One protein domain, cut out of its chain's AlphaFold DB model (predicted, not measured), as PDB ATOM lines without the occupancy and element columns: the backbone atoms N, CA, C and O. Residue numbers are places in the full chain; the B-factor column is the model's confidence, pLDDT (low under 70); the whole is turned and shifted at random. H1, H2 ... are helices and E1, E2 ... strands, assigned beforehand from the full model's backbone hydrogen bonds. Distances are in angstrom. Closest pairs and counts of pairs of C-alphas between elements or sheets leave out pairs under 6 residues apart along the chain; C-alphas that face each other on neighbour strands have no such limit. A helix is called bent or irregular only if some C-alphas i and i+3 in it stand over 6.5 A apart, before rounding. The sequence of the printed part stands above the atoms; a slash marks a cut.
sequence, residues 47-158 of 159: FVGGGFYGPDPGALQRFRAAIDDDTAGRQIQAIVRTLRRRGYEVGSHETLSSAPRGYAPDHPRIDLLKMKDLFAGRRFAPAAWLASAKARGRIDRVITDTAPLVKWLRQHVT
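Overview. This is residues 47 to 158 of the 159 residues of an uncharacterized protein of Acidobacteria bacterium (UniProt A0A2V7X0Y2). A small three-stranded sheet is covered on one face by two helices that run side by side over part of their length, H2 and the second arm of the long, bent H5, while the first arm of H5 runs on over edge strand E1 towards a far tip. H1 sits across one end of the layers with the short H3 beside it, and at the opposite end H4 and the start of H5 form the tip, where residues 131 to 137 stick out. The 112 printed residues hold five named helices and three named strands, in the order E1 H1 H2 E2 H3 E3 H4 H5; the sheet runs E1 E3 E2, antiparallel, and the class is mixed, helices and strands. The whole is compact, with a radius of gyration of the C-alphas of 15.2 A, yet elongated in outline, 49 by 25 by 25 A.

Arrangement. In the sheet, inner strand E3, residues 118 to 124, is antiparallel to E1, residues 47 to 52, with N 50 and O 120 at 2.9 A, and to E2, residues 89 to 91, with N 89 and O 121 at 2.9 A. H5, residues 133 to 156, was assigned as one helix by its hydrogen bonds but is bent, C-alphas 145 and 148 being 7.1 A apart; its arms H5a, 133 to 145, and H5b, 148 to 156, stand at a steep tilt of 47 degrees. The two arms and H2, residues 70 to 85, are on the same face, making two layers, helices on one face of a sheet. H2 lies over E3 and E2 at a height over the sheet of 11.9 A, H5b over E1 at 9.0 A. With its residues 76 to 80 alone, H2 touches H5b, closest C-alphas Ile 79 and Leu 149, 6.4 A, at a shallow tilt of 23 degrees, opposite ways. H1, residues 57 to 68, is not on the sheet and touches H2 only at the corner, C-alphas Ile 67 and Gly 73 at 4.0 A, about perpendicular at 89 degrees. H1 also touches H3, residues 110 to 113, closest C-alphas Arg 64 and Leu 113, 5.7 A. H4, residues 128 to 131, is close to H5a but not clearly touching, C-alphas Trp 129 and Ala 135 at 6.1 A. E1, H1 H2 and E2 form a split strand-helix-strand unit, two strands running the same way with helices between in the chain and E3 between in the sheet; its crossover is right-handed. Every O i to N i+4 pair is within hydrogen-bond range in H1, H2 and H5b, and 7 of 9 are in H5a; H3 and H4 are too short for such a pair.

Along the chain. E3 spans 19.2 A and E1 14.2 A, E1 beginning at C-alpha 47, (-19.132, -29.205, 43.865). H2 spans 22.3 A, H5a 19.4 A, H1 16.5 A and H5b 12.4 A, ending at C-alpha 156, (-42.178, -34.359, 50.436).

Size, cuts and confidence. The C-alphas farthest apart, Gly 102 and Ser 132, are 49.4 A apart. The printed part has no cut. The link from E2 to H3, residues 92 to 109, is long, and the other links are tight. Mean pLDDT of the printed part is 95.1, and no printed residue is under 70.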
ATOM      1  N   PHE A  47     -17.710 -29.134  44.176       91.06
ATOM      2  CA  PHE A  47     -19.132 -29.205  43.865       91.06
ATOM      3  C   PHE A  47     -19.916 -28.383  44.887       91.06
ATOM      4  O   PHE A  47     -19.763 -28.570  46.091       91.06
ATOM      5  N   VAL A  48     -20.756 -27.473  44.403       94.75
ATOM      6  CA  VAL A  48     -21.700 -26.718  45.233       94.75
ATOM      7  C   VAL A  48     -23.093 -27.052  44.745       94.75
ATOM      8  O   VAL A  48     -23.354 -26.993  43.546       94.75
ATOM      9  N   GLY A  49     -23.991 -27.396  45.655       94.69
ATOM     10  CA  GLY A  49     -25.339 -27.790  45.292       94.69
ATOM     11  C   GLY A  49     -26.101 -28.376  46.463       94.69
ATOM     12  O   GLY A  49     -25.641 -28.341  47.604       94.69
ATOM     13  N   GLY A  50     -27.268 -28.920  46.155       94.62
ATOM     14  CA  GLY A  50     -28.149 -29.539  47.128       94.62
ATOM     15  C   GLY A  50     -28.954 -30.667  46.508       94.62
ATOM     16  O   GLY A  50     -29.081 -30.781  45.288       94.62
ATOM     17  N   GLY A  51     -29.489 -31.513  47.373       94.12
ATOM     18  CA  GLY A  51     -30.198 -32.710  46.975       94.12
ATOM     19  C   GLY A  51     -30.355 -33.651  48.151       94.12
ATOM     20  O   GLY A  51     -30.215 -33.259  49.310       94.12
ATOM     21  N   PHE A  52     -30.603 -34.901  47.823       94.25
ATOM     22  CA  PHE A  52     -30.541 -36.021  48.743       94.25
ATOM     23  C   PHE A  52     -29.776 -37.143  48.046       94.25
ATOM     24  O   PHE A  52     -29.774 -37.199  46.820       94.25
ATOM     25  N   TYR A  53     -29.077 -37.975  48.811       93.69
ATOM     26  CA  TYR A  53     -28.191 -39.016  48.296       93.69
ATOM     27  C   TYR A  53     -28.393 -40.285  49.110       93.69
ATOM     28  O   TYR A  53     -28.490 -40.196  50.334       93.69
ATOM     29  N   GLY A  54     -28.456 -41.437  48.441       91.56
ATOM     30  CA  GLY A  54     -28.643 -42.733  49.099       91.56
ATOM     31  C   GLY A  54     -29.786 -42.759  50.130       91.56
ATOM     32  O   GLY A  54     -29.535 -43.151  51.269       91.56
ATOM     33  N   PRO A  55     -31.010 -42.304  49.784       94.00
ATOM     34  CA  PRO A  55     -32.147 -42.330  50.703       94.00
ATOM     35  C   PRO A  55     -32.448 -43.743  51.207       94.00
ATOM     36  O   PRO A  55     -32.284 -44.725  50.479       94.00
ATOM     37  N   ASP A  56     -32.994 -43.838  52.420       95.25
ATOM     38  CA  ASP A  56     -33.611 -45.081  52.872       95.25
ATOM     39  C   ASP A  56     -34.818 -45.453  51.978       95.25
ATOM     40  O   ASP A  56     -35.394 -44.588  51.298       95.25
ATOM     41  N   PRO A  57     -35.245 -46.729  51.961       95.50
ATOM     42  CA  PRO A  57     -36.348 -47.170  51.110       95.50
ATOM     43  C   PRO A  57     -37.655 -46.387  51.303       95.50
ATOM     44  O   PRO A  57     -38.383 -46.170  50.333       95.50
ATOM     45  N   GLY A  58     -37.950 -45.933  52.526       96.69
ATOM     46  CA  GLY A  58     -39.138 -45.141  52.829       96.69
ATOM     47  C   GLY A  58     -39.054 -43.737  52.235       96.69
ATOM     48  O   GLY A  58     -40.010 -43.271  51.615       96.69
ATOM     49  N   ALA A  59     -37.902 -43.076  52.353       96.44
ATOM     50  CA  ALA A  59     -37.652 -41.800  51.683       96.44
ATOM     51  C   ALA A  59     -37.747 -41.927  50.153       96.44
ATOM     52  O   ALA A  59     -38.411 -41.113  49.511       96.44
ATOM     53  N   LEU A  60     -37.174 -42.976  49.558       97.19
ATOM     54  CA  LEU A  60     -37.273 -43.206  48.114       97.19
ATOM     55  C   LEU A  60     -38.720 -43.462  47.655       97.19
ATOM     56  O   LEU A  60     -39.126 -42.993  46.591       97.19
ATOM     57  N   GLN A  61     -39.517 -44.176  48.454       97.12
ATOM     58  CA  GLN A  61     -40.938 -44.376  48.170       97.12
ATOM     59  C   GLN A  61     -41.709 -43.051  48.206       97.12
ATOM     60  O   GLN A  61     -42.442 -42.758  47.262       97.12
ATOM     61  N   ARG A  62     -41.507 -42.225  49.243       97.88
ATOM     62  CA  ARG A  62     -42.137 -40.895  49.349       97.88
ATOM     63  C   ARG A  62     -41.741 -39.980  48.196       97.88
ATOM     64  O   ARG A  62     -42.595 -39.317  47.618       97.88
ATOM     65  N   PHE A  63     -40.466 -40.000  47.811       97.81
ATOM     66  CA  PHE A  63     -39.970 -39.261  46.655       97.81
ATOM     67  C   PHE A  63     -40.715 -39.632  45.370       97.81
ATOM     68  O   PHE A  63     -41.201 -38.750  44.663       97.81
ATOM     69  N   ARG A  64     -40.862 -40.931  45.082       98.12
ATOM     70  CA  ARG A  64     -41.581 -41.383  43.884       98.12
ATOM     71  C   ARG A  64     -43.077 -41.090  43.952       98.12
ATOM     72  O   ARG A  64     -43.630 -40.649  42.952       98.12
ATOM     73  N   ALA A  65     -43.709 -41.250  45.114       98.19
ATOM     74  CA  ALA A  65     -45.109 -40.876  45.315       98.19
ATOM     75  C   ALA A  65     -45.342 -39.373  45.073       98.19
ATOM     76  O   ALA A  65     -46.306 -38.995  44.417       98.19
ATOM     77  N   ALA A  66     -44.428 -38.512  45.525       98.25
ATOM     78  CA  ALA A  66     -44.506 -37.072  45.283       98.25
ATOM     79  C   ALA A  66     -44.234 -36.681  43.820       98.25
ATOM     80  O   ALA A  66     -44.732 -35.659  43.357       98.25
ATOM     81  N   ILE A  67     -43.443 -37.465  43.079       98.31
ATOM     82  CA  ILE A  67     -43.287 -37.278  41.629       98.31
ATOM     83  C   ILE A  67     -44.549 -37.716  40.880       98.31
ATOM     84  O   ILE A  67     -44.898 -37.095  39.876       98.31
ATOM     85  N   ASP A  68     -45.188 -38.794  41.316       98.31
ATOM     86  CA  ASP A  68     -46.421 -39.310  40.718       98.31
ATOM     87  C   ASP A  68     -47.587 -38.341  40.928       98.31
ATOM     88  O   ASP A  68     -48.300 -38.039  39.973       98.31
ATOM     89  N   ASP A  69     -47.683 -37.744  42.125       98.25
ATOM     90  CA  ASP A  69     -48.647 -36.685  42.415       98.25
ATOM     91  C   ASP A  69     -48.600 -35.570  41.370       98.25
ATOM     92  O   ASP A  69     -47.552 -35.097  40.920       98.25
ATOM     93  N   ASP A  70     -49.782 -35.116  40.997       96.19
ATOM     94  CA  ASP A  70     -49.954 -34.228  39.871       96.19
ATOM     95  C   ASP A  70     -49.419 -32.821  40.165       96.19
ATOM     96  O   ASP A  70     -48.780 -32.186  39.321       96.19
ATOM     97  N   THR A  71     -49.629 -32.330  41.385       98.12
ATOM     98  CA  THR A  71     -49.217 -30.984  41.790       98.12
ATOM     99  C   THR A  71     -47.736 -30.954  42.144       98.12
ATOM    100  O   THR A  71     -46.980 -30.174  41.554       98.12
ATOM    101  N   ALA A  72     -47.300 -31.814  43.062       98.19
ATOM    102  CA  ALA A  72     -45.913 -31.909  43.494       98.19
ATOM    103  C   ALA A  72     -45.001 -32.369  42.344       98.19
ATOM    104  O   ALA A  72     -43.926 -31.796  42.143       98.19
ATOM    105  N   GLY A  73     -45.468 -33.296  41.503       98.25
ATOM    106  CA  GLY A  73     -44.767 -33.767  40.312       98.25
ATOM    107  C   GLY A  73     -44.527 -32.666  39.277       98.25
ATOM    108  O   GLY A  73     -43.416 -32.522  38.756       98.25
ATOM    109  N   ARG A  74     -45.534 -31.825  38.998       98.50
ATOM    110  CA  ARG A  74     -45.357 -30.648  38.124       98.50
ATOM    111  C   ARG A  74     -44.387 -29.628  38.722       98.50
ATOM    112  O   ARG A  74     -43.594 -29.041  37.981       98.50
ATOM    113  N   GLN A  75     -44.413 -29.432  40.041       98.56
ATOM    114  CA  GLN A  75     -43.491 -28.524  40.729       98.56
ATOM    115  C   GLN A  75     -42.035 -28.983  40.590       98.56
ATOM    116  O   GLN A  75     -41.199 -28.202  40.127       98.56
ATOM    117  N   ILE A  76     -41.721 -30.246  40.907       98.44
ATOM    118  CA  ILE A  76     -40.345 -30.753  40.789       98.44
ATOM    119  C   ILE A  76     -39.861 -30.751  39.340       98.44
ATOM    120  O   ILE A  76     -38.733 -30.337  39.067       98.44
ATOM    121  N   GLN A  77     -40.726 -31.096  38.381       98.38
ATOM    122  CA  GLN A  77     -40.390 -31.023  36.959       98.38
ATOM    123  C   GLN A  77     -40.036 -29.586  36.533       98.38
ATOM    124  O   GLN A  77     -39.066 -29.369  35.800       98.38
ATOM    125  N   ALA A  78     -40.782 -28.584  37.010       98.56
ATOM    126  CA  ALA A  78     -40.507 -27.177  36.728       98.56
ATOM    127  C   ALA A  78     -39.205 -26.681  37.382       98.56
ATOM    128  O   ALA A  78     -38.453 -25.928  36.748       98.56
ATOM    129  N   ILE A  79     -38.914 -27.121  38.611       98.56
ATOM    130  CA  ILE A  79     -37.659 -26.827  39.319       98.56
ATOM    131  C   ILE A  79     -36.474 -27.405  38.539       98.56
ATOM    132  O   ILE A  79     -35.569 -26.657  38.163       98.56
ATOM    133  N   VAL A  80     -36.516 -28.699  38.204       98.44
ATOM    134  CA  VAL A  80     -35.469 -29.389  37.433       98.44
ATOM    135  C   VAL A  80     -35.241 -28.709  36.083       98.44
ATOM    136  O   VAL A  80     -34.102 -28.399  35.727       98.44
ATOM    137  N   ARG A  81     -36.314 -28.396  35.346       98.31
ATOM    138  CA  ARG A  81     -36.221 -27.675  34.066       98.31
ATOM    139  C   ARG A  81     -35.566 -26.304  34.229       98.31
ATOM    140  O   ARG A  81     -34.775 -25.891  33.385       98.31
ATOM    141  N   THR A  82     -35.888 -25.577  35.293       98.44
ATOM    142  CA  THR A  82     -35.315 -24.248  35.550       98.44
ATOM    143  C   THR A  82     -33.835 -24.325  35.899       98.44
ATOM    144  O   THR A  82     -33.052 -23.554  35.349       98.44
ATOM    145  N   LEU A  83     -33.434 -25.284  36.733       98.38
ATOM    146  CA  LEU A  83     -32.033 -25.513  37.082       98.38
ATOM    147  C   LEU A  83     -31.201 -25.895  35.853       98.38
ATOM    148  O   LEU A  83     -30.172 -25.268  35.597       98.38
ATOM    149  N   ARG A  84     -31.696 -26.820  35.023       98.00
ATOM    150  CA  ARG A  84     -31.043 -27.192  33.756       98.00
ATOM    151  C   ARG A  84     -30.891 -25.998  32.809       98.00
ATOM    152  O   ARG A  84     -29.806 -25.773  32.289       98.00
ATOM    153  N   ARG A  85     -31.932 -25.169  32.647       97.94
ATOM    154  CA  ARG A  85     -31.858 -23.934  31.832       97.94
ATOM    155  C   ARG A  85     -30.839 -22.920  32.356       97.94
ATOM    156  O   ARG A  85     -30.265 -22.182  31.568       97.94
ATOM    157  N   ARG A  86     -30.596 -22.884  33.668       97.00
ATOM    158  CA  ARG A  86     -29.547 -22.055  34.295       97.00
ATOM    159  C   ARG A  86     -28.145 -22.682  34.198       97.00
ATOM    160  O   ARG A  86     -27.183 -22.121  34.725       97.00
ATOM    161  N   GLY A  87     -28.014 -23.829  33.530       96.81
ATOM    162  CA  GLY A  87     -26.751 -24.543  33.352       96.81
ATOM    163  C   GLY A  87     -26.269 -25.245  34.620       96.81
ATOM    164  O   GLY A  87     -25.062 -25.382  34.809       96.81
ATOM    165  N   TYR A  88     -27.180 -25.617  35.521       97.81
ATOM    166  CA  TYR A  88     -26.853 -26.506  36.632       97.81
ATOM    167  C   TYR A  88     -26.876 -27.959  36.174       97.81
ATOM    168  O   TYR A  88     -27.735 -28.371  35.389       97.81
ATOM    169  N   GLU A  89     -25.943 -28.733  36.710       97.06
ATOM    170  CA  GLU A  89     -25.988 -30.185  36.663       97.06
ATOM    171  C   GLU A  89     -27.180 -30.641  37.506       97.06
ATOM    172  O   GLU A  89     -27.333 -30.178  38.635       97.06
ATOM    173  N   VAL A  90     -28.046 -31.491  36.948       97.88
ATOM    174  CA  VAL A  90     -29.179 -32.088  37.665       97.88
ATOM    175  C   VAL A  90     -29.266 -33.558  37.299       97.88
ATOM    176  O   VAL A  90     -29.539 -33.881  36.134       97.88
ATOM    177  N   GLY A  91     -29.068 -34.428  38.280       96.56
ATOM    178  CA  GLY A  91     -28.955 -35.859  38.045       96.56
ATOM    179  C   GLY A  91     -29.150 -36.697  39.298       96.56
ATOM    180  O   GLY A  91     -29.517 -36.194  40.355       96.56
ATOM    181  N   SER A  92     -28.898 -37.988  39.122       97.31
ATOM    182  CA  SER A  92     -28.945 -39.023  40.148       97.31
ATOM    183  C   SER A  92     -27.652 -39.819  40.061       97.31
ATOM    184  O   SER A  92     -27.135 -40.016  38.958       97.31
ATOM    185  N   HIS A  93     -27.125 -40.277  41.189       95.00
ATOM    186  CA  HIS A  93     -25.966 -41.163  41.219       95.00
ATOM    187  C   HIS A  93     -26.274 -42.504  40.552       95.00
ATOM    188  O   HIS A  93     -25.464 -43.030  39.794       95.00
ATOM    189  N   GLU A  94     -27.477 -43.023  40.789       96.31
ATOM    190  CA  GLU A  94     -27.950 -44.252  40.170       96.31
ATOM    191  C   GLU A  94     -29.354 -44.050  39.590       96.31
ATOM    192  O   GLU A  94     -30.232 -43.457  40.217       96.31
ATOM    193  N   THR A  95     -29.580 -44.534  38.371       97.25
ATOM    194  CA  THR A  95     -30.878 -44.464  37.689       97.25
ATOM    195  C   THR A  95     -31.249 -45.853  37.188       97.25
ATOM    196  O   THR A  95     -30.410 -46.567  36.645       97.25
ATOM    197  N   LEU A  96     -32.508 -46.247  37.375       97.44
ATOM    198  CA  LEU A  96     -33.031 -47.509  36.861       97.44
ATOM    199  C   LEU A  96     -33.084 -47.493  35.328       97.44
ATOM    200  O   LEU A  96     -33.458 -46.491  34.719       97.44
ATOM    201  N   SER A  97     -32.778 -48.624  34.694       96.69
ATOM    202  CA  SER A  97     -32.924 -48.787  33.242       96.69
ATOM    203  C   SER A  97     -34.400 -48.846  32.819       96.69
ATOM    204  O   SER A  97     -34.800 -48.236  31.823       96.69
ATOM    205  N   SER A  98     -35.234 -49.516  33.616       96.38
ATOM    206  CA  SER A  98     -36.674 -49.687  33.404       96.38
ATOM    207  C   SER A  98     -37.521 -48.835  34.356       96.38
ATOM    208  O   SER A  98     -37.014 -48.221  35.295       96.38
ATOM    209  N   ALA A  99     -38.825 -48.753  34.078       96.69
ATOM    210  CA  ALA A  99     -39.778 -48.105  34.973       96.69
ATOM    211  C   ALA A  99     -39.772 -48.799  36.351       96.69
ATOM    212  O   ALA A  99     -39.787 -50.034  36.404       96.69
ATOM    213  N   PRO A 100     -39.754 -48.049  37.469       96.50
ATOM    214  CA  PRO A 100     -39.916 -48.656  38.779       96.50
ATOM    215  C   PRO A 100     -41.287 -49.334  38.890       96.50
ATOM    216  O   PRO A 100     -42.265 -48.903  38.278       96.50
ATOM    217  N   ARG A 101     -41.370 -50.389  39.705       95.19
ATOM    218  CA  ARG A 101     -42.622 -51.123  39.928       95.19
ATOM    219  C   ARG A 101     -43.732 -50.175  40.395       95.19
ATOM    220  O   ARG A 101     -43.520 -49.411  41.330       95.19
ATOM    221  N   GLY A 102     -44.905 -50.283  39.771       95.62
ATOM    222  CA  GLY A 102     -46.084 -49.472  40.096       95.62
ATOM    223  C   GLY A 102     -46.260 -48.217  39.240       95.62
ATOM    224  O   GLY A 102     -47.302 -47.587  39.346       95.62
ATOM    225  N   TYR A 103     -45.303 -47.888  38.364       97.00
ATOM    226  CA  TYR A 103     -45.395 -46.734  37.469       97.00
ATOM    227  C   TYR A 103     -45.455 -47.162  36.005       97.00
ATOM    228  O   TYR A 103     -44.740 -48.075  35.582       97.00
ATOM    229  N   ALA A 104     -46.300 -46.483  35.227       96.38
ATOM    230  CA  ALA A 104     -46.441 -46.746  33.802       96.38
ATOM    231  C   ALA A 104     -45.162 -46.332  33.036       96.38
ATOM    232  O   ALA A 104     -44.584 -45.280  33.339       96.38
ATOM    233  N   PRO A 105     -44.689 -47.118  32.049       95.94
ATOM    234  CA  PRO A 105     -43.498 -46.772  31.268       95.94
ATOM    235  C   PRO A 105     -43.598 -45.447  30.499       95.94
ATOM    236  O   PRO A 105     -42.571 -44.830  30.225       95.94
ATOM    237  N   ASP A 106     -44.814 -45.012  30.171       96.62
ATOM    238  CA  ASP A 106     -45.153 -43.773  29.467       96.62
ATOM    239  C   ASP A 106     -45.512 -42.613  30.416       96.62
ATOM    240  O   ASP A 106     -45.970 -41.560  29.970       96.62
ATOM    241  N   HIS A 107     -45.273 -42.766  31.725       97.62
ATOM    242  CA  HIS A 107     -45.547 -41.715  32.700       97.62
ATOM    243  C   HIS A 107     -44.829 -40.401  32.313       97.62
ATOM    244  O   HIS A 107     -43.618 -40.408  32.062       97.62
ATOM    245  N   PRO A 108     -45.498 -39.230  32.348       97.00
ATOM    246  CA  PRO A 108     -44.942 -37.957  31.859       97.00
ATOM    247  C   PRO A 108     -43.677 -37.482  32.594       97.00
ATOM    248  O   PRO A 108     -42.992 -36.559  32.151       97.00
ATOM    249  N   ARG A 109     -43.377 -38.076  33.753       98.00
ATOM    250  CA  ARG A 109     -42.199 -37.790  34.589       98.00
ATOM    251  C   ARG A 109     -41.331 -39.033  34.819       98.00
ATOM    252  O   ARG A 109     -40.619 -39.099  35.819       98.00
ATOM    253  N   ILE A 110     -41.402 -40.025  33.928       98.25
ATOM    254  CA  ILE A 110     -40.725 -41.319  34.097       98.25
ATOM    255  C   ILE A 110     -39.215 -41.187  34.337       98.25
ATOM    256  O   ILE A 110     -38.666 -41.895  35.179       98.25
ATOM    257  N   ASP A 111     -38.558 -40.223  33.691       97.69
ATOM    258  CA  ASP A 111     -37.123 -39.977  33.871       97.69
ATOM    259  C   ASP A 111     -36.760 -39.620  35.316       97.69
ATOM    260  O   ASP A 111     -35.706 -40.022  35.798       97.69
ATOM    261  N   LEU A 112     -37.634 -38.896  36.023       98.00
ATOM    262  CA  LEU A 112     -37.442 -38.576  37.439       98.00
ATOM    263  C   LEU A 112     -37.753 -39.785  38.326       98.00
ATOM    264  O   LEU A 112     -37.035 -40.038  39.286       98.00
ATOM    265  N   LEU A 113     -38.786 -40.568  37.996       98.31
ATOM    266  CA  LEU A 113     -39.169 -41.760  38.768       98.31
ATOM    267  C   LEU A 113     -38.075 -42.837  38.781       98.31
ATOM    268  O   LEU A 113     -37.916 -43.559  39.773       98.31
ATOM    269  N   LYS A 114     -37.315 -42.946  37.686       98.38
ATOM    270  CA  LYS A 114     -36.186 -43.876  37.556       98.38
ATOM    271  C   LYS A 114     -35.001 -43.513  38.450       98.38
ATOM    272  O   LYS A 114     -34.196 -44.394  38.753       98.38
ATOM    273  N   MET A 115     -34.880 -42.260  38.875       98.31
ATOM    274  CA  MET A 115     -33.787 -41.811  39.732       98.31
ATOM    275  C   MET A 115     -33.909 -42.427  41.133       98.31
ATOM    276  O   MET A 115     -35.008 -42.554  41.682       98.31
ATOM    277  N   LYS A 116     -32.783 -42.870  41.699       97.56
ATOM    278  CA  LYS A 116     -32.717 -43.379  43.080       97.56
ATOM    279  C   LYS A 116     -32.359 -42.298  44.094       97.56
ATOM    280  O   LYS A 116     -32.599 -42.482  45.282       97.56
ATOM    281  N   ASP A 117     -31.834 -41.180  43.623       96.56
ATOM    282  CA  ASP A 117     -31.600 -39.969  44.386       96.56
ATOM    283  C   ASP A 117     -31.691 -38.749  43.454       96.56
ATOM    284  O   ASP A 117     -32.042 -38.879  42.283       96.56
ATOM    285  N   LEU A 118     -31.493 -37.536  43.964       97.62
ATOM    286  CA  LEU A 118     -31.537 -36.340  43.124       97.62
ATOM    287  C   LEU A 118     -30.619 -35.281  43.699       97.62
ATOM    288  O   LEU A 118     -30.781 -34.855  44.846       97.62
ATOM    289  N   PHE A 119     -29.721 -34.786  42.860       97.00
ATOM    290  CA  PHE A 119     -28.875 -33.647  43.158       97.00
ATOM    291  C   PHE A 119     -29.005 -32.580  42.078       97.00
ATOM    292  O   PHE A 119     -29.264 -32.867  40.906       97.00
ATOM    293  N   ALA A 120     -28.781 -31.331  42.477       97.94
ATOM    294  CA  ALA A 120     -28.522 -30.244  41.556       97.94
ATOM    295  C   ALA A 120     -27.396 -29.349  42.057       97.94
ATOM    296  O   ALA A 120     -27.327 -29.029  43.244       97.94
ATOM    297  N   GLY A 121     -26.535 -28.905  41.150       97.06
ATOM    298  CA  GLY A 121     -25.413 -28.058  41.520       97.06
ATOM    299  C   GLY A 121     -24.481 -27.731  40.369       97.06
ATOM    300  O   GLY A 121     -24.801 -27.909  39.194       97.06
ATOM    301  N   ARG A 122     -23.325 -27.180  40.718       95.56
ATOM    302  CA  ARG A 122     -22.270 -26.832  39.773       95.56
ATOM    303  C   ARG A 122     -20.935 -27.310  40.314       95.56
ATOM    304  O   ARG A 122     -20.609 -27.075  41.478       95.56
ATOM    305  N   ARG A 123     -20.147 -27.923  39.435       92.12
ATOM    306  CA  ARG A 123     -18.747 -28.241  39.693       92.12
ATOM    307  C   ARG A 123     -17.860 -27.091  39.229       92.12
ATOM    308  O   ARG A 123     -17.973 -26.614  38.101       92.12
ATOM    309  N   PHE A 124     -16.982 -26.641  40.108       90.12
ATOM    310  CA  PHE A 124     -15.954 -25.657  39.822       90.12
ATOM    311  C   PHE A 124     -14.610 -26.366  39.743       90.12
ATOM    312  O   PHE A 124     -14.202 -27.013  40.705       90.12
ATOM    313  N   ALA A 125     -13.920 -26.232  38.612       89.19
ATOM    314  CA  ALA A 125     -12.542 -26.691  38.493       89.19
ATOM    315  C   ALA A 125     -11.634 -25.945  39.493       89.19
ATOM    316  O   ALA A 125     -11.942 -24.802  39.861       89.19
ATOM    317  N   PRO A 126     -10.514 -26.553  39.915       87.88
ATOM    318  CA  PRO A 126      -9.524 -25.889  40.753       87.88
ATOM    319  C   PRO A 126      -9.096 -24.548  40.173       87.88
ATOM    320  O   PRO A 126      -8.705 -24.451  39.012       87.88
ATOM    321  N   ALA A 127      -9.169 -23.502  40.989       84.88
ATOM    322  CA  ALA A 127      -8.785 -22.162  40.589       84.88
ATOM    323  C   ALA A 127      -8.490 -21.303  41.821       84.88
ATOM    324  O   ALA A 127      -9.156 -21.433  42.847       84.88
ATOM    325  N   ALA A 128      -7.546 -20.367  41.696       84.56
ATOM    326  CA  ALA A 128      -7.094 -19.520  42.806       84.56
ATOM    327  C   ALA A 128      -8.227 -18.722  43.480       84.56
ATOM    328  O   ALA A 128      -8.189 -18.469  44.682       84.56
ATOM    329  N   TRP A 129      -9.280 -18.365  42.733       84.31
ATOM    330  CA  TRP A 129     -10.419 -17.634  43.293       84.31
ATOM    331  C   TRP A 129     -11.208 -18.442  44.335       84.31
ATOM    332  O   TRP A 129     -11.892 -17.814  45.145       84.31
ATOM    333  N   LEU A 130     -11.118 -19.781  44.347       82.12
ATOM    334  CA  LEU A 130     -11.801 -20.633  45.333       82.12
ATOM    335  C   LEU A 130     -11.336 -20.344  46.768       82.12
ATOM    336  O   LEU A 130     -12.136 -20.449  47.689       82.12
ATOM    337  N   ALA A 131     -10.085 -19.912  46.949       80.25
ATOM    338  CA  ALA A 131      -9.521 -19.538  48.248       80.25
ATOM    339  C   ALA A 131      -9.708 -18.042  48.591       80.25
ATOM    340  O   ALA A 131      -9.048 -17.518  49.483       80.25
ATOM    341  N   SER A 132     -10.577 -17.326  47.870       82.62
ATOM    342  CA  SER A 132     -10.779 -15.880  48.032       82.62
ATOM    343  C   SER A 132     -12.209 -15.533  48.445       82.62
ATOM    344  O   SER A 132     -13.137 -16.315  48.244       82.62
ATOM    345  N   ALA A 133     -12.433 -14.299  48.908       82.06
ATOM    346  CA  ALA A 133     -13.776 -13.792  49.209       82.06
ATOM    347  C   ALA A 133     -14.744 -13.848  48.004       82.06
ATOM    348  O   ALA A 133     -15.954 -13.958  48.190       82.06
ATOM    349  N   LYS A 134     -14.231 -13.855  46.760       77.44
ATOM    350  CA  LYS A 134     -15.047 -14.007  45.540       77.44
ATOM    351  C   LYS A 134     -15.713 -15.385  45.442       77.44
ATOM    352  O   LYS A 134     -16.710 -15.520  44.731       77.44
ATOM    353  N   ALA A 135     -15.189 -16.395  46.143       86.44
ATOM    354  CA  ALA A 135     -15.801 -17.716  46.197       86.44
ATOM    355  C   ALA A 135     -17.182 -17.670  46.849       86.44
ATOM    356  O   ALA A 135     -18.113 -18.278  46.325       86.44
ATOM    357  N   ARG A 136     -17.335 -16.875  47.917       87.50
ATOM    358  CA  ARG A 136     -18.592 -16.726  48.659       87.50
ATOM    359  C   ARG A 136     -19.750 -16.352  47.741       87.50
ATOM    360  O   ARG A 136     -20.715 -17.093  47.673       87.50
ATOM    361  N   GLY A 137     -19.616 -15.290  46.945       89.00
ATOM    362  CA  GLY A 137     -20.703 -14.851  46.060       89.00
ATOM    363  C   GLY A 137     -21.106 -15.893  45.007       89.00
ATOM    364  O   GLY A 137     -22.278 -16.001  44.651       89.00
ATOM    365  N   ARG A 138     -20.153 -16.703  44.520       90.44
ATOM    366  CA  ARG A 138     -20.456 -17.810  43.598       90.44
ATOM    367  C   ARG A 138     -21.166 -18.950  44.321       90.44
ATOM    368  O   ARG A 138     -22.152 -19.452  43.798       90.44
ATOM    369  N   ILE A 139     -20.693 -19.320  45.509       91.62
ATOM    370  CA  ILE A 139     -21.290 -20.361  46.352       91.62
ATOM    371  C   ILE A 139     -22.717 -19.969  46.754       91.62
ATOM    372  O   ILE A 139     -23.644 -20.738  46.506       91.62
ATOM    373  N   ASP A 140     -22.911 -18.755  47.269       94.00
ATOM    374  CA  ASP A 140     -24.206 -18.230  47.715       94.00
ATOM    375  C   ASP A 140     -25.230 -18.228  46.580       94.00
ATOM    376  O   ASP A 140     -26.391 -18.592  46.778       94.00
ATOM    377  N   ARG A 141     -24.798 -17.889  45.358       95.12
ATOM    378  CA  ARG A 141     -25.656 -17.960  44.174       95.12
ATOM    379  C   ARG A 141     -26.108 -19.390  43.879       95.12
ATOM    380  O   ARG A 141     -27.291 -19.597  43.630       95.12
ATOM    381  N   VAL A 142     -25.201 -20.369  43.925       96.25
ATOM    382  CA  VAL A 142     -25.564 -21.777  43.697       96.25
ATOM    383  C   VAL A 142     -26.496 -22.295  44.794       96.25
ATOM    384  O   VAL A 142     -27.494 -22.948  44.488       96.25
ATOM    385  N   ILE A 143     -26.223 -21.975  46.061       95.62
ATOM    386  CA  ILE A 143     -27.087 -22.350  47.191       95.62
ATOM    387  C   ILE A 143     -28.485 -21.748  47.014       95.62
ATOM    388  O   ILE A 143     -29.482 -22.458  47.115       95.62
ATOM    389  N   THR A 144     -28.566 -20.458  46.689       97.44
ATOM    390  CA  THR A 144     -29.840 -19.758  46.477       97.44
ATOM    391  C   THR A 144     -30.621 -20.352  45.307       97.44
ATOM    392  O   THR A 144     -31.820 -20.598  45.420       97.44
ATOM    393  N   ASP A 145     -29.949 -20.632  44.189       97.56
ATOM    394  CA  ASP A 145     -30.597 -21.175  42.996       97.56
ATOM    395  C   ASP A 145     -31.096 -22.613  43.199       97.56
ATOM    396  O   ASP A 145     -32.141 -22.974  42.661       97.56
ATOM    397  N   THR A 146     -30.376 -23.425  43.981       97.69
ATOM    398  CA  THR A 146     -30.747 -24.815  44.304       97.69
ATOM    399  C   THR A 146     -31.716 -24.924  45.487       97.69
ATOM    400  O   THR A 146     -32.331 -25.975  45.678       97.69
ATOM    401  N   ALA A 147     -31.938 -23.845  46.246       97.88
ATOM    402  CA  ALA A 147     -32.817 -23.837  47.416       97.88
ATOM    403  C   ALA A 147     -34.258 -24.322  47.146       97.88
ATOM    404  O   ALA A 147     -34.780 -25.061  47.983       97.88
ATOM    405  N   PRO A 148     -34.916 -24.004  46.006       98.38
ATOM    406  CA  PRO A 148     -36.241 -24.544  45.699       98.38
ATOM    407  C   PRO A 148     -36.274 -26.075  45.617       98.38
ATOM    408  O   PRO A 148     -37.236 -26.677  46.086       98.38
ATOM    409  N   LEU A 149     -35.220 -26.708  45.083       98.00
ATOM    410  CA  LEU A 149     -35.107 -28.169  45.042       98.00
ATOM    411  C   LEU A 149     -35.023 -28.742  46.457       98.00
ATOM    412  O   LEU A 149     -35.786 -29.636  46.810       98.00
ATOM    413  N   VAL A 150     -34.122 -28.202  47.282       97.31
ATOM    414  CA  VAL A 150     -33.936 -28.665  48.666       97.31
ATOM    415  C   VAL A 150     -35.209 -28.462  49.486       97.31
ATOM    416  O   VAL A 150     -35.590 -29.334  50.265       97.31
ATOM    417  N   LYS A 151     -35.901 -27.335  49.293       98.06
ATOM    418  CA  LYS A 151     -37.189 -27.059  49.937       98.06
ATOM    419  C   LYS A 151     -38.239 -28.096  49.543       98.06
ATOM    420  O   LYS A 151     -38.883 -28.642  50.430       98.06
ATOM    421  N   TRP A 152     -38.375 -28.389  48.250       98.19
ATOM    422  CA  TRP A 152     -39.319 -29.393  47.761       98.19
ATOM    423  C   TRP A 152     -39.017 -30.779  48.351       98.19
ATOM    424  O   TRP A 152     -39.908 -31.434  48.885       98.19
ATOM    425  N   LEU A 153     -37.745 -31.192  48.365       97.12
ATOM    426  CA  LEU A 153     -37.334 -32.467  48.965       97.12
ATOM    427  C   LEU A 153     -37.688 -32.541  50.456       97.12
ATOM    428  O   LEU A 153     -38.237 -33.542  50.904       97.12
ATOM    429  N   ARG A 154     -37.448 -31.473  51.224       96.50
ATOM    430  CA  ARG A 154     -37.818 -31.426  52.649       96.50
ATOM    431  C   ARG A 154     -39.321 -31.527  52.882       96.50
ATOM    432  O   ARG A 154     -39.728 -32.114  53.871       96.50
ATOM    433  N   GLN A 155     -40.129 -30.954  51.994       97.06
ATOM    434  CA  GLN A 155     -41.588 -30.964  52.120       97.06
ATOM    435  C   GLN A 155     -42.211 -32.330  51.819       97.06
ATOM    436  O   GLN A 155     -43.276 -32.632  52.344       97.06
ATOM    437  N   HIS A 156     -41.572 -33.134  50.966       96.62
ATOM    438  CA  HIS A 156     -42.178 -34.359  50.436       96.62
ATOM    439  C   HIS A 156     -41.445 -35.651  50.811       96.62
ATOM    440  O   HIS A 156     -42.041 -36.723  50.763       96.62
ATOM    441  N   VAL A 157     -40.157 -35.584  51.155       92.75
ATOM    442  CA  VAL A 157     -39.292 -36.764  51.320       92.75
ATOM    443  C   VAL A 157     -38.837 -36.942  52.763       92.75
ATOM    444  O   VAL A 157     -38.741 -38.076  53.241       92.75
ATOM    445  N   THR A 158     -38.554 -35.849  53.465       82.88
ATOM    446  CA  THR A 158     -38.123 -35.880  54.865       82.88
ATOM    447  C   THR A 158     -39.348 -35.906  55.782       82.88
ATOM    448  O   THR A 158     -40.308 -35.185  55.531       82.88
TER     449      THR A 158